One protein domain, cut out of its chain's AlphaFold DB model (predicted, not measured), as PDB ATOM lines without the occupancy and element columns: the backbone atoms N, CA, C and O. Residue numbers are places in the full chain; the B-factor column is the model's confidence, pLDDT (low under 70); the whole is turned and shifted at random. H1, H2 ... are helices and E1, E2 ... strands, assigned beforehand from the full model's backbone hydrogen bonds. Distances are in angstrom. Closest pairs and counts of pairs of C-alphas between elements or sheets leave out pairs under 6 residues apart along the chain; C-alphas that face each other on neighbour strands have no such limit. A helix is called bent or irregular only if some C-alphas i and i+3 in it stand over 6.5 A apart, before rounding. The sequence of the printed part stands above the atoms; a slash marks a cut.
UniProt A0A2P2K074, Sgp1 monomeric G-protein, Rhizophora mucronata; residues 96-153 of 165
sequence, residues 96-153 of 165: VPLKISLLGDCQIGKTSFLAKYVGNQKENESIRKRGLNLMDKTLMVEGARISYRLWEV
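What this domain is: This is residues 96 to 153 of the 165 residues of the protein "Sgp1 monomeric G-protein" of Rhizophora mucronata (UniProt A0A2P2K074). A strongly twisted sheet of three strands has a short helix, H1, packed over one of its ends, while a second, irregular helix, H2, only grazes the sheet beside the edge strand E2. The turn of the E2 and E3 hairpin, at residues 142 and 143, lies at the opposite end of the sheet. The printed part has 58 residues, in the order E1 H1 H2 E2 E3; the sheet runs E1 E3 E2 and is mixed, and the class is mixed, helices and strands. It is only just compact, close to loose, with a radius of gyration of the C-alphas of 12.3 A and spans of 37 by 25 by 18 A.

How they stand to each other: Start at E1, residues 96 to 102, and set it beside E3, residues 144 to 152: they are parallel at 23 degrees, with N 98 and O 147 2.8 A apart. On the other side of E3 find E2, residues 134 to 141, antiparallel at 156 degrees, with N 139 and O 146 2.9 A apart. H1, residues 110 to 118, is on the sheet at a height of 8.9 A, over E3, and only just along the strands at 28 degrees on the local plane; its closest C-alphas to E3 are Lys 110 and Glu 152, 6.7 A. H2, residues 122 to 128, only grazes the sheet with residues 124 to 128; its closest C-alphas to E2 are Ile 127 and Leu 134, 6.4 A. H1 and H2 are only just apart, 8.5 A at the closest. Every O i to N i+4 pair is within hydrogen-bond range in H1; in H2 1 of 3 is, and 1 of 4 O i to N i+3 pairs.

Where its parts are: Find C-alpha 96 at (-17.665, -3.573, 149.320), where E1 begins its 19.4 A. H1 spans 12.4 A; H2 spans 11.4 A and is irregular, with C-alphas 123 and 126 7.4 A apart. E2 spans 21.7 A, and E3 runs 25.5 A to C-alpha 152 at (-21.881, -19.444, 136.786).

The domain as a whole: The C-alphas farthest apart, of Cys 106 and Gly 143, are 37.7 A apart. The printed part has no cut and no long link. Look for low confidence, under 70, at residues 119 to 135.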
ATOM      1  N   VAL A  96     -16.427  -3.495 150.094       88.31
ATOM      2  CA  VAL A  96     -17.665  -3.573 149.320       88.31
ATOM      3  C   VAL A  96     -17.801  -4.984 148.735       88.31
ATOM      4  O   VAL A  96     -17.056  -5.330 147.809       88.31
ATOM      5  N   PRO A  97     -18.729  -5.822 149.240       86.56
ATOM      6  CA  PRO A  97     -18.964  -7.154 148.699       86.56
ATOM      7  C   PRO A  97     -19.839  -7.102 147.437       86.56
ATOM      8  O   PRO A  97     -20.910  -6.498 147.429       86.56
ATOM      9  N   LEU A  98     -19.431  -7.804 146.379       90.19
ATOM     10  CA  LEU A  98     -20.165  -7.913 145.118       90.19
ATOM     11  C   LEU A  98     -20.409  -9.371 144.722       90.19
ATOM     12  O   LEU A  98     -19.512 -10.214 144.726       90.19
ATOM     13  N   LYS A  99     -21.637  -9.663 144.290       89.88
ATOM     14  CA  LYS A  99     -22.004 -10.945 143.685       89.88
ATOM     15  C   LYS A  99     -22.277 -10.751 142.198       89.88
ATOM     16  O   LYS A  99     -23.234 -10.085 141.820       89.88
ATOM     17  N   ILE A 100     -21.457 -11.372 141.360       89.06
ATOM     18  CA  ILE A 100     -21.538 -11.287 139.902       89.06
ATOM     19  C   ILE A 100     -22.027 -12.631 139.373       89.06
ATOM     20  O   ILE A 100     -21.412 -13.657 139.641       89.06
ATOM     21  N   SER A 101     -23.129 -12.640 138.624       90.12
ATOM     22  CA  SER A 101     -23.669 -13.865 138.017       90.12
ATOM     23  C   SER A 101     -23.490 -13.843 136.503       90.12
ATOM     24  O   SER A 101     -23.891 -12.888 135.842       90.12
ATOM     25  N   LEU A 102     -22.904 -14.904 135.953       90.00
ATOM     26  CA  LEU A 102     -22.737 -15.105 134.519       90.00
ATOM     27  C   LEU A 102     -23.993 -15.775 133.958       90.00
ATOM     28  O   LEU A 102     -24.292 -16.927 134.280       90.00
ATOM     29  N   LEU A 103     -24.707 -15.049 133.101       90.12
ATOM     30  CA  LEU A 103     -25.929 -15.492 132.431       90.12
ATOM     31  C   LEU A 103     -25.682 -15.702 130.935       90.12
ATOM     32  O   LEU A 103     -24.822 -15.059 130.337       90.12
ATOM     33  N   GLY A 104     -26.438 -16.618 130.336       87.94
ATOM     34  CA  GLY A 104     -26.383 -16.917 128.906       87.94
ATOM     35  C   GLY A 104     -26.726 -18.371 128.610       87.94
ATOM     36  O   GLY A 104     -26.852 -19.190 129.529       87.94
ATOM     37  N   ASP A 105     -26.821 -18.704 127.329       88.00
ATOM     38  CA  ASP A 105     -27.196 -20.038 126.866       88.00
ATOM     39  C   ASP A 105     -26.208 -21.122 127.306       88.00
ATOM     40  O   ASP A 105     -25.059 -20.861 127.695       88.00
ATOM     41  N   CYS A 106     -26.668 -22.372 127.288       82.94
ATOM     42  CA  CYS A 106     -25.789 -23.507 127.537       82.94
ATOM     43  C   CYS A 106     -24.618 -23.473 126.537       82.94
ATOM     44  O   CYS A 106     -24.815 -23.160 125.370       82.94
ATOM     45  N   GLN A 107     -23.401 -23.767 127.001       82.31
ATOM     46  CA  GLN A 107     -22.196 -23.866 126.162       82.31
ATOM     47  C   GLN A 107     -21.748 -22.582 125.429       82.31
ATOM     48  O   GLN A 107     -20.770 -22.633 124.693       82.31
ATOM     49  N   ILE A 108     -22.327 -21.405 125.708       89.19
ATOM     50  CA  ILE A 108     -21.874 -20.118 125.128       89.19
ATOM     51  C   ILE A 108     -20.468 -19.673 125.595       89.19
ATOM     52  O   ILE A 108     -19.965 -18.629 125.194       89.19
ATOM     53  N   GLY A 109     -19.827 -20.447 126.479       88.06
ATOM     54  CA  GLY A 109     -18.473 -20.179 126.968       88.06
ATOM     55  C   GLY A 109     -18.383 -19.505 128.342       88.06
ATOM     56  O   GLY A 109     -17.322 -18.992 128.678       88.06
ATOM     57  N   LYS A 110     -19.443 -19.526 129.166       88.81
ATOM     58  CA  LYS A 110     -19.424 -18.980 130.544       88.81
ATOM     59  C   LYS A 110     -18.352 -19.634 131.423       88.81
ATOM     60  O   LYS A 110     -17.537 -18.931 132.020       88.81
ATOM     61  N   THR A 111     -18.294 -20.966 131.428       86.06
ATOM     62  CA  THR A 111     -17.258 -21.728 132.142       86.06
ATOM     63  C   THR A 111     -15.859 -21.395 131.627       86.06
ATOM     64  O   THR A 111     -14.941 -21.200 132.417       86.06
ATOM     65  N   SER A 112     -15.692 -21.295 130.303       85.38
ATOM     66  CA  SER A 112     -14.407 -20.987 129.661       85.38
ATOM     67  C   SER A 112     -13.928 -19.573 129.985       85.38
ATOM     68  O   SER A 112     -12.745 -19.371 130.255       85.38
ATOM     69  N   PHE A 113     -14.842 -18.598 130.003       85.88
ATOM     70  CA  PHE A 113     -14.566 -17.234 130.449       85.88
ATOM     71  C   PHE A 113     -14.084 -17.225 131.898       85.88
ATOM     72  O   PHE A 113     -13.031 -16.658 132.187       85.88
ATOM     73  N   LEU A 114     -14.809 -17.906 132.789       83.50
ATOM     74  CA  LEU A 114     -14.451 -17.977 134.199       83.50
ATOM     75  C   LEU A 114     -13.089 -18.659 134.395       83.50
ATOM     76  O   LEU A 114     -12.229 -18.111 135.073       83.50
ATOM     77  N   ALA A 115     -12.836 -19.778 133.714       78.69
ATOM     78  CA  ALA A 115     -11.548 -20.472 133.752       78.69
ATOM     79  C   ALA A 115     -10.379 -19.585 133.280       78.69
ATOM     80  O   ALA A 115      -9.322 -19.567 133.909       78.69
ATOM     81  N   LYS A 116     -10.571 -18.809 132.205       81.31
ATOM     82  CA  LYS A 116      -9.555 -17.872 131.703       81.31
ATOM     83  C   LYS A 116      -9.341 -16.688 132.649       81.31
ATOM     84  O   LYS A 116      -8.213 -16.229 132.801       81.31
ATOM     85  N   TYR A 117     -10.408 -16.202 133.278       76.19
ATOM     86  CA  TYR A 117     -10.366 -15.064 134.196       76.19
ATOM     87  C   TYR A 117      -9.737 -15.410 135.559       76.19
ATOM     88  O   TYR A 117      -9.131 -14.553 136.202       76.19
ATOM     89  N   VAL A 118      -9.821 -16.673 135.986       70.31
ATOM     90  CA  VAL A 118      -9.182 -17.152 137.223       70.31
ATOM     91  C   VAL A 118      -7.651 -17.053 137.137       70.31
ATOM     92  O   VAL A 118      -7.030 -16.618 138.112       70.31
ATOM     93  N   GLY A 119      -7.048 -17.355 135.978       61.78
ATOM     94  CA  GLY A 119      -5.586 -17.398 135.801       61.78
ATOM     95  C   GLY A 119      -4.908 -18.459 136.684       61.78
ATOM     96  O   GLY A 119      -5.590 -19.182 137.396       61.78
ATOM     97  N   ASN A 120      -3.571 -18.566 136.654       53.25
ATOM     98  CA  ASN A 120      -2.725 -19.588 137.322       53.25
ATOM     99  C   ASN A 120      -2.815 -19.671 138.877       53.25
ATOM    100  O   ASN A 120      -1.853 -20.070 139.535       53.25
ATOM    101  N   GLN A 121      -3.929 -19.290 139.506       53.44
ATOM    102  CA  GLN A 121      -4.174 -19.472 140.935       53.44
ATOM    103  C   GLN A 121      -4.616 -20.914 141.213       53.44
ATOM    104  O   GLN A 121      -5.768 -21.291 141.005       53.44
ATOM    105  N   LYS A 122      -3.668 -21.709 141.717       51.06
ATOM    106  CA  LYS A 122      -3.825 -23.120 142.110       51.06
ATOM    107  C   LYS A 122      -4.781 -23.347 143.299       51.06
ATOM    108  O   LYS A 122      -5.066 -24.487 143.634       51.06
ATOM    109  N   GLU A 123      -5.282 -22.291 143.936       50.59
ATOM    110  CA  GLU A 123      -6.024 -22.377 145.206       50.59
ATOM    111  C   GLU A 123      -7.526 -22.703 145.041       50.59
ATOM    112  O   GLU A 123      -8.188 -23.105 145.992       50.59
ATOM    113  N   ASN A 124      -8.077 -22.624 143.823       53.38
ATOM    114  CA  ASN A 124      -9.531 -22.711 143.601       53.38
ATOM    115  C   ASN A 124     -10.048 -24.102 143.174       53.38
ATOM    116  O   ASN A 124     -11.229 -24.260 142.847       53.38
ATOM    117  N   GLU A 125      -9.198 -25.134 143.170       50.91
ATOM    118  CA  GLU A 125      -9.599 -26.491 142.761       50.91
ATOM    119  C   GLU A 125     -10.603 -27.151 143.720       50.91
ATOM    120  O   GLU A 125     -11.391 -28.001 143.299       50.91
ATOM    121  N   SER A 126     -10.625 -26.752 144.995       44.75
ATOM    122  CA  SER A 126     -11.560 -27.282 145.996       44.75
ATOM    123  C   SER A 126     -13.003 -26.808 145.765       44.75
ATOM    124  O   SER A 126     -13.945 -27.572 145.970       44.75
ATOM    125  N   ILE A 127     -13.187 -25.582 145.265       49.50
ATOM    126  CA  ILE A 127     -14.503 -24.958 145.052       49.50
ATOM    127  C   ILE A 127     -15.143 -25.447 143.745       49.50
ATOM    128  O   ILE A 127     -16.344 -25.725 143.710       49.50
ATOM    129  N   ARG A 128     -14.334 -25.686 142.701       50.59
ATOM    130  CA  ARG A 128     -14.787 -26.291 141.433       50.59
ATOM    131  C   ARG A 128     -15.477 -27.652 141.635       50.59
ATOM    132  O   ARG A 128     -16.368 -28.000 140.863       50.59
ATOM    133  N   LYS A 129     -15.112 -28.403 142.684       45.69
ATOM    134  CA  LYS A 129     -15.667 -29.734 142.996       45.69
ATOM    135  C   LYS A 129     -17.118 -29.716 143.502       45.69
ATOM    136  O   LYS A 129     -17.767 -30.753 143.453       45.69
ATOM    137  N   ARG A 130     -17.665 -28.568 143.933       51.88
ATOM    138  CA  ARG A 130     -19.050 -28.464 144.451       51.88
ATOM    139  C   ARG A 130     -20.106 -28.194 143.360       51.88
ATOM    140  O   ARG A 130     -21.255 -27.909 143.670       51.88
ATOM    141  N   GLY A 131     -19.739 -28.244 142.076       49.38
ATOM    142  CA  GLY A 131     -20.681 -28.028 140.965       49.38
ATOM    143  C   GLY A 131     -21.131 -26.573 140.771       49.38
ATOM    144  O   GLY A 131     -21.947 -26.294 139.898       49.38
ATOM    145  N   LEU A 132     -20.574 -25.639 141.548       56.50
ATOM    146  CA  LEU A 132     -20.697 -24.200 141.351       56.50
ATOM    147  C   LEU A 132     -19.299 -23.667 141.052       56.50
ATOM    148  O   LEU A 132     -18.413 -23.724 141.903       56.50
ATOM    149  N   ASN A 133     -19.084 -23.184 139.829       58.91
ATOM    150  CA  ASN A 133     -17.837 -22.524 139.475       58.91
ATOM    151  C   ASN A 133     -17.857 -21.139 140.132       58.91
ATOM    152  O   ASN A 133     -18.477 -20.206 139.617       58.91
ATOM    153  N   LEU A 134     -17.288 -21.071 141.334       65.88
ATOM    154  CA  LEU A 134     -17.210 -19.876 142.159       65.88
ATOM    155  C   LEU A 134     -15.759 -19.405 142.209       65.88
ATOM    156  O   LEU A 134     -14.866 -20.151 142.602       65.88
ATOM    157  N   MET A 135     -15.543 -18.151 141.821       69.12
ATOM    158  CA  MET A 135     -14.263 -17.467 141.977       69.12
ATOM    159  C   MET A 135     -14.444 -16.305 142.943       69.12
ATOM    160  O   MET A 135     -15.376 -15.530 142.749       69.12
ATOM    161  N   ASP A 136     -13.558 -16.170 143.927       73.94
ATOM    162  CA  ASP A 136     -13.514 -15.038 144.859       73.94
ATOM    163  C   ASP A 136     -12.205 -14.262 144.654       73.94
ATOM    164  O   ASP A 136     -11.133 -14.866 144.545       73.94
ATOM    165  N   LYS A 137     -12.283 -12.936 144.528       81.25
ATOM    166  CA  LYS A 137     -11.120 -12.044 144.400       81.25
ATOM    167  C   LYS A 137     -11.413 -10.711 145.089       81.25
ATOM    168  O   LYS A 137     -12.559 -10.280 145.170       81.25
ATOM    169  N   THR A 138     -10.355 -10.024 145.511       81.31
ATOM    170  CA  THR A 138     -10.439  -8.676 146.089       81.31
ATOM    171  C   THR A 138      -9.545  -7.722 145.304       81.31
ATOM    172  O   THR A 138      -8.379  -8.035 145.051       81.31
ATOM    173  N   LEU A 139     -10.081  -6.569 144.901       83.50
ATOM    174  CA  LEU A 139      -9.344  -5.502 144.218       83.50
ATOM    175  C   LEU A 139      -9.503  -4.158 144.939       83.50
ATOM    176  O   LEU A 139     -10.487  -3.935 145.634       83.50
ATOM    177  N   MET A 140      -8.546  -3.254 144.737       81.19
ATOM    178  CA  MET A 140      -8.637  -1.862 145.190       81.19
ATOM    179  C   MET A 140      -9.139  -0.979 144.050       81.19
ATOM    180  O   MET A 140      -8.529  -0.972 142.977       81.19
ATOM    181  N   VAL A 141     -10.199  -0.206 144.286       83.25
ATOM    182  CA  VAL A 141     -10.724   0.787 143.335       83.25
ATOM    183  C   VAL A 141     -10.931   2.099 144.071       83.25
ATOM    184  O   VAL A 141     -11.717   2.153 145.004       83.25
ATOM    185  N   GLU A 142     -10.203   3.144 143.668       83.69
ATOM    186  CA  GLU A 142     -10.355   4.510 144.209       83.69
ATOM    187  C   GLU A 142     -10.327   4.599 145.749       83.69
ATOM    188  O   GLU A 142     -10.973   5.444 146.352       83.69
ATOM    189  N   GLY A 143      -9.540   3.730 146.390       79.50
ATOM    190  CA  GLY A 143      -9.411   3.673 147.847       79.50
ATOM    191  C   GLY A 143     -10.312   2.641 148.522       79.50
ATOM    192  O   GLY A 143      -9.947   2.217 149.605       79.50
ATOM    193  N   ALA A 144     -11.367   2.159 147.858       84.81
ATOM    194  CA  ALA A 144     -12.263   1.132 148.381       84.81
ATOM    195  C   ALA A 144     -11.766  -0.290 148.074       84.81
ATOM    196  O   ALA A 144     -11.257  -0.577 146.978       84.81
ATOM    197  N   ARG A 145     -11.971  -1.214 149.019       87.81
ATOM    198  CA  ARG A 145     -11.711  -2.651 148.836       87.81
ATOM    199  C   ARG A 145     -12.941  -3.329 148.252       87.81
ATOM    200  O   ARG A 145     -13.916  -3.558 148.947       87.81
ATOM    201  N   ILE A 146     -12.904  -3.731 146.992       89.56
ATOM    202  CA  ILE A 146     -14.006  -4.479 146.380       89.56
ATOM    203  C   ILE A 146     -13.699  -5.971 146.456       89.56
ATOM    204  O   ILE A 146     -12.803  -6.452 145.761       89.56
ATOM    205  N   SER A 147     -14.459  -6.708 147.264       87.38
ATOM    206  CA  SER A 147     -14.451  -8.175 147.271       87.38
ATOM    207  C   SER A 147     -15.576  -8.669 146.375       87.38
ATOM    208  O   SER A 147     -16.719  -8.250 146.533       87.38
ATOM    209  N   TYR A 148     -15.282  -9.527 145.402       87.06
ATOM    210  CA  TYR A 148     -16.276  -9.964 144.434       87.06
ATOM    211  C   TYR A 148     -16.213 -11.455 144.145       87.06
ATOM    212  O   TYR A 148     -15.151 -12.055 143.981       87.06
ATOM    213  N   ARG A 149     -17.408 -12.032 144.005       84.00
ATOM    214  CA  ARG A 149     -17.624 -13.446 143.715       84.00
ATOM    215  C   ARG A 149     -18.305 -13.639 142.373       84.00
ATOM    216  O   ARG A 149     -19.386 -13.088 142.165       84.00
ATOM    217  N   LEU A 150     -17.720 -14.447 141.490       86.62
ATOM    218  CA  LEU A 150     -18.334 -14.837 140.214       86.62
ATOM    219  C   LEU A 150     -19.093 -16.149 140.366       86.62
ATOM    220  O   LEU A 150     -18.554 -17.104 140.909       86.62
ATOM    221  N   TRP A 151     -20.314 -16.191 139.846       84.25
ATOM    222  CA  TRP A 151     -21.207 -17.343 139.884       84.25
ATOM    223  C   TRP A 151     -21.619 -17.704 138.465       84.25
ATOM    224  O   TRP A 151     -22.226 -16.894 137.767       84.25
ATOM    225  N   GLU A 152     -21.320 -18.921 138.029       84.75
ATOM    226  CA  GLU A 152     -21.881 -19.444 136.786       84.75
ATOM    227  C   GLU A 152     -23.313 -19.949 137.002       84.75
ATOM    228  O   GLU A 152     -23.563 -20.772 137.883       84.75
ATOM    229  N   VAL A 153     -24.259 -19.472 136.186       84.75
ATOM    230  CA  VAL A 153     -25.642 -19.963 136.182       84.75
ATOM    231  C   VAL A 153     -25.824 -20.949 135.034       84.75
ATOM    232  O   VAL A 153     -25.510 -20.645 133.883       84.75
TER     233      VAL A 153